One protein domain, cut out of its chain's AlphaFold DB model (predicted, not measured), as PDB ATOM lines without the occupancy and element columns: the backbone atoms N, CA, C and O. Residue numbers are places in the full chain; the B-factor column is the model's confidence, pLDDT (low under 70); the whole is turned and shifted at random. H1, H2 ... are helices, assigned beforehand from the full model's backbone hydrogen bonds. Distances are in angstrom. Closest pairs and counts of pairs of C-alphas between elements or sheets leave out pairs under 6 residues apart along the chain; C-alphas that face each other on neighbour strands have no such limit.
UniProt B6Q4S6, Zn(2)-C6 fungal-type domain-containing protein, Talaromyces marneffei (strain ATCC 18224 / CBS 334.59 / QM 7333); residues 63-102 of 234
ATOM      1  N   GLY A  63     -47.478 -26.982  61.704       69.38
ATOM      2  CA  GLY A  63     -47.249 -27.591  60.381       69.38
ATOM      3  C   GLY A  63     -47.865 -26.856  59.179       69.38
ATOM      4  O   GLY A  63     -47.589 -27.211  58.035       69.38
ATOM      5  N   SER A  64     -48.648 -25.790  59.380       77.25
ATOM      6  CA  SER A  64     -49.076 -24.925  58.275       77.25
ATOM      7  C   SER A  64     -47.850 -24.214  57.688       77.25
ATOM      8  O   SER A  64     -47.297 -23.295  58.297       77.25
ATOM      9  N   LEU A  65     -47.448 -24.616  56.482       79.56
ATOM     10  CA  LEU A  65     -46.347 -23.991  55.752       79.56
ATOM     11  C   LEU A  65     -46.641 -22.511  55.463       79.56
ATOM     12  O   LEU A  65     -47.776 -22.124  55.161       79.56
ATOM     13  N   ASN A  66     -45.599 -21.680  55.532       82.56
ATOM     14  CA  ASN A  66     -45.687 -20.260  55.200       82.56
ATOM     15  C   ASN A  66     -46.143 -20.055  53.749       82.56
ATOM     16  O   ASN A  66     -45.851 -20.872  52.878       82.56
ATOM     17  N   LYS A  67     -46.830 -18.934  53.473       82.19
ATOM     18  CA  LYS A  67     -47.325 -18.602  52.122       82.19
ATOM     19  C   LYS A  67     -46.193 -18.647  51.087       82.19
ATOM     20  O   LYS A  67     -46.375 -19.251  50.039       82.19
ATOM     21  N   LYS A  68     -45.020 -18.099  51.438       81.75
ATOM     22  CA  LYS A  68     -43.800 -18.171  50.621       81.75
ATOM     23  C   LYS A  68     -43.436 -19.626  50.302       81.75
ATOM     24  O   LYS A  68     -43.343 -19.983  49.141       81.75
ATOM     25  N   THR A  69     -43.350 -20.485  51.319       84.12
ATOM     26  CA  THR A  69     -43.025 -21.911  51.157       84.12
ATOM     27  C   THR A  69     -44.036 -22.660  50.284       84.12
ATOM     28  O   THR A  69     -43.635 -23.493  49.478       84.12
ATOM     29  N   LYS A  70     -45.337 -22.370  50.417       82.62
ATOM     30  CA  LYS A  70     -46.379 -22.981  49.575       82.62
ATOM     31  C   LYS A  70     -46.234 -22.588  48.105       82.62
ATOM     32  O   LYS A  70     -46.305 -23.460  47.248       82.62
ATOM     33  N   GLU A  71     -46.005 -21.308  47.827       85.00
ATOM     34  CA  GLU A  71     -45.783 -20.815  46.462       85.00
ATOM     35  C   GLU A  71     -44.518 -21.432  45.853       85.00
ATOM     36  O   GLU A  71     -44.537 -21.905  44.721       85.00
ATOM     37  N   THR A  72     -43.436 -21.522  46.627       83.44
ATOM     38  CA  THR A  72     -42.194 -22.157  46.176       83.44
ATOM     39  C   THR A  72     -42.378 -23.645  45.862       83.44
ATOM     40  O   THR A  72     -41.867 -24.120  44.852       83.44
ATOM     41  N   LEU A  73     -43.134 -24.385  46.682       82.88
ATOM     42  CA  LEU A  73     -43.488 -25.781  46.394       82.88
ATOM     43  C   LEU A  73     -44.334 -25.913  45.123       82.88
ATOM     44  O   LEU A  73     -44.116 -26.852  44.363       82.88
ATOM     45  N   ARG A  74     -45.265 -24.981  44.877       84.81
ATOM     46  CA  ARG A  74     -46.089 -24.985  43.659       84.81
ATOM     47  C   ARG A  74     -45.232 -24.769  42.410       84.81
ATOM     48  O   ARG A  74     -45.313 -25.563  41.485       84.81
ATOM     49  N   ARG A  75     -44.333 -23.782  42.437       84.06
ATOM     50  CA  ARG A  75     -43.390 -23.505  41.339       84.06
ATOM     51  C   ARG A  75     -42.451 -24.675  41.050       84.06
ATOM     52  O   ARG A  75     -42.194 -24.981  39.894       84.06
ATOM     53  N   LEU A  76     -41.981 -25.362  42.094       82.00
ATOM     54  CA  LEU A  76     -41.179 -26.579  41.936       82.00
ATOM     55  C   LEU A  76     -41.978 -27.736  41.328       82.00
ATOM     56  O   LEU A  76     -41.427 -28.496  40.539       82.00
ATOM     57  N   ALA A  77     -43.259 -27.875  41.678       81.94
ATOM     58  CA  ALA A  77     -44.142 -28.855  41.047       81.94
ATOM     59  C   ALA A  77     -44.429 -28.511  39.572       81.94
ATOM     60  O   ALA A  77     -44.578 -29.415  38.757       81.94
ATOM     61  N   GLU A  78     -44.444 -27.222  39.228       84.31
ATOM     62  CA  GLU A  78     -44.582 -26.694  37.861       84.31
ATOM     63  C   GLU A  78     -43.256 -26.714  37.064       84.31
ATOM     64  O   GLU A  78     -43.230 -26.316  35.904       84.31
ATOM     65  N   GLY A  79     -42.152 -27.194  37.653       77.19
ATOM     66  CA  GLY A  79     -40.856 -27.326  36.974       77.19
ATOM     67  C   GLY A  79     -40.061 -26.024  36.830       77.19
ATOM     68  O   GLY A  79     -39.037 -26.010  36.148       77.19
ATOM     69  N   ALA A  80     -40.484 -24.937  37.480       76.06
ATOM     70  CA  ALA A  80     -39.746 -23.681  37.458       76.06
ATOM     71  C   ALA A  80     -38.482 -23.777  38.344       76.06
ATOM     72  O   ALA A  80     -38.574 -24.207  39.503       76.06
ATOM     73  N   PRO A  81     -37.297 -23.378  37.842       68.06
ATOM     74  CA  PRO A  81     -36.071 -23.414  38.625       68.06
ATOM     75  C   PRO A  81     -36.157 -22.432  39.807       68.06
ATOM     76  O   PRO A  81     -36.629 -21.304  39.650       68.06
ATOM     77  N   PRO A  82     -35.730 -22.835  41.017       66.44
ATOM     78  CA  PRO A  82     -35.700 -21.929  42.153       66.44
ATOM     79  C   PRO A  82     -34.602 -20.879  41.950       66.44
ATOM     80  O   PRO A  82     -33.413 -21.201  41.941       66.44
ATOM     81  N   GLU A  83     -35.010 -19.619  41.846       64.25
ATOM     82  CA  GLU A  83     -34.146 -18.437  41.892       64.25
ATOM     83  C   GLU A  83     -33.431 -18.371  43.261       64.25
ATOM     84  O   GLU A  83     -33.939 -17.802  44.229       64.25
ATOM     85  N   GLY A  84     -32.274 -19.033  43.390       62.12
ATOM     86  CA  GLY A  84     -31.387 -18.920  44.553       62.12
ATOM     87  C   GLY A  84     -30.922 -20.240  45.193       62.12
ATOM     88  O   GLY A  84     -31.697 -21.114  45.599       62.12
ATOM     89  N   LEU A  85     -29.604 -20.339  45.393       58.09
ATOM     90  CA  LEU A  85     -28.907 -21.492  45.993       58.09
ATOM     91  C   LEU A  85     -29.264 -21.695  47.487       58.09
ATOM     92  O   LEU A  85     -29.323 -22.822  47.986       58.09
ATOM     93  N   LEU A  86     -29.552 -20.604  48.207       62.19
ATOM     94  CA  LEU A  86     -29.901 -20.607  49.635       62.19
ATOM     95  C   LEU A  86     -31.334 -21.113  49.887       62.19
ATOM     96  O   LEU A  86     -31.567 -21.877  50.830       62.19
ATOM     97  N   GLU A  87     -32.271 -20.776  48.997       65.44
ATOM     98  CA  GLU A  87     -33.660 -21.251  49.047       65.44
ATOM     99  C   GLU A  87     -33.712 -22.768  48.766       65.44
ATOM    100  O   GLU A  87     -34.387 -23.518  49.472       65.44
ATOM    101  N   SER A  88     -32.878 -23.258  47.840       67.88
ATOM    102  CA  SER A  88     -32.761 -24.686  47.498       67.88
ATOM    103  C   SER A  88     -32.358 -25.581  48.682       67.88
ATOM    104  O   SER A  88     -32.893 -26.681  48.847       67.88
ATOM    105  N   ARG A  89     -31.442 -25.121  49.552       73.81
ATOM    106  CA  ARG A  89     -31.045 -25.869  50.765       73.81
ATOM    107  C   ARG A  89     -32.160 -25.906  51.810       73.81
ATOM    108  O   ARG A  89     -32.380 -26.946  52.429       73.81
ATOM    109  N   HIS A  90     -32.873 -24.795  51.991       76.56
ATOM    110  CA  HIS A  90     -33.997 -24.717  52.925       76.56
ATOM    111  C   HIS A  90     -35.143 -25.634  52.470       76.56
ATOM    112  O   HIS A  90     -35.640 -26.435  53.259       76.56
ATOM    113  N   ILE A  91     -35.502 -25.606  51.185       71.69
ATOM    114  CA  ILE A  91     -36.573 -26.449  50.641       71.69
ATOM    115  C   ILE A  91     -36.229 -27.938  50.767       71.69
ATOM    116  O   ILE A  91     -37.070 -28.715  51.218       71.69
ATOM    117  N   ARG A  92     -34.984 -28.350  50.467       77.62
ATOM    118  CA  ARG A  92     -34.541 -29.741  50.694       77.62
ATOM    119  C   ARG A  92     -34.655 -30.153  52.161       77.62
ATOM    120  O   ARG A  92     -35.061 -31.280  52.439       77.62
ATOM    121  N   ARG A  93     -34.332 -29.256  53.101       79.62
ATOM    122  CA  ARG A  93     -34.489 -29.509  54.542       79.62
ATOM    123  C   ARG A  93     -35.965 -29.666  54.936       79.62
ATOM    124  O   ARG A  93     -36.287 -30.558  55.708       79.62
ATOM    125  N   ILE A  94     -36.874 -28.869  54.375       77.38
ATOM    126  CA  ILE A  94     -38.321 -29.004  54.634       77.38
ATOM    127  C   ILE A  94     -38.856 -30.328  54.072       77.38
ATOM    128  O   ILE A  94     -39.505 -31.080  54.793       77.38
ATOM    129  N   LEU A  95     -38.538 -30.648  52.814       75.19
ATOM    130  CA  LEU A  95     -38.991 -31.878  52.156       75.19
ATOM    131  C   LEU A  95     -38.471 -33.152  52.843       75.19
ATOM    132  O   LEU A  95     -39.170 -34.165  52.869       75.19
ATOM    133  N   SER A  96     -37.264 -33.109  53.415       75.31
ATOM    134  CA  SER A  96     -36.705 -34.230  54.184       75.31
ATOM    135  C   SER A  96     -37.381 -34.396  55.549       75.31
ATOM    136  O   SER A  96     -37.711 -35.523  55.912       75.31
ATOM    137  N   LEU A  97     -37.683 -33.307  56.265       69.19
ATOM    138  CA  LEU A  97     -38.415 -33.367  57.539       69.19
ATOM    139  C   LEU A  97     -39.849 -33.895  57.365       69.19
ATOM    140  O   LEU A  97     -40.294 -34.727  58.153       69.19
ATOM    141  N   SER A  98     -40.545 -33.504  56.291       61.81
ATOM    142  CA  SER A  98     -41.897 -34.006  55.996       61.81
ATOM    143  C   SER A  98     -41.948 -35.505  55.668       61.81
ATOM    144  O   SER A  98     -42.993 -36.131  55.840       61.81
ATOM    145  N   ARG A  99     -40.841 -36.110  55.204       57.56
ATOM    146  CA  ARG A  99     -40.757 -37.566  54.983       57.56
ATOM    147  C   ARG A  99     -40.567 -38.344  56.284       57.56
ATOM    148  O   ARG A  99     -41.135 -39.426  56.410       57.56
ATOM    149  N   SER A 100     -39.835 -37.794  57.250       53.91
ATOM    150  CA  SER A 100     -39.590 -38.461  58.534       53.91
ATOM    151  C   SER A 100     -40.829 -38.491  59.436       53.91
ATOM    152  O   SER A 100     -41.084 -39.505  60.074       53.91
ATOM    153  N   GLU A 101     -41.669 -37.450  59.435       52.50
ATOM    154  CA  GLU A 101     -42.903 -37.441  60.251       52.50
ATOM    155  C   GLU A 101     -43.944 -38.475  59.785       52.50
ATOM    156  O   GLU A 101     -44.746 -38.966  60.582       52.50
ATOM    157  N   LYS A 102     -43.909 -38.866  58.504       47.84
ATOM    158  CA  LYS A 102     -44.816 -39.886  57.960       47.84
ATOM    159  C   LYS A 102     -44.417 -41.318  58.336       47.84
ATOM    160  O   LYS A 102     -45.284 -42.184  58.329       47.84
TER     161      LYS A 102
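AT A GLANCE: This is residues 63 to 102 of the 234 residues of the protein "Zn(2)-C6 fungal-type domain-containing protein" of Talaromyces marneffei (strain ATCC 18224 / CBS 334.59 / QM 7333) (UniProt B6Q4S6). Two helices, the shorter H1 and the longer H2, are set about perpendicular, one over the other with little contact, and the link of residues 78 to 84 joins them at one end of the outline. H2 makes much of the longest axis. The printed part has 40 residues with two named helices, H1 then H2, and no named strand: all helix. It is only just compact, close to loose, with a radius of gyration of the C-alphas of 10.3 A, and only just elongated, spanning 27 by 18 by 16 A.

IN THESE COORDINATES: H1, residues 67 to 77, begins at C-alpha 67 (-47.325, -18.602, 52.122) and measures 15.4 A from first to last C-alpha. H2, residues 85 to 102, measures 27.1 A and ends at C-alpha 102 (-44.816, -39.886, 57.960).

HOW THE PARTS SIT: H1 and H2 are close but not clearly touching; their closest C-alphas, those of Thr 69 and Ile 91, are 7.9 A apart. Their lines are about perpendicular, at 90 degrees. Every O i to N i+4 pair is within hydrogen-bond range in H1, and 13 of 14 in H2.

THE WHOLE: The two C-alphas farthest apart, those of Glu 83 and Lys 102, are 28.8 A apart. The printed part has no cut, and the link from H1 to H2 is short. Mean pLDDT of the printed part is 73.1; residue 63, residues 81 to 88 and residues 97 to 102 are under 70.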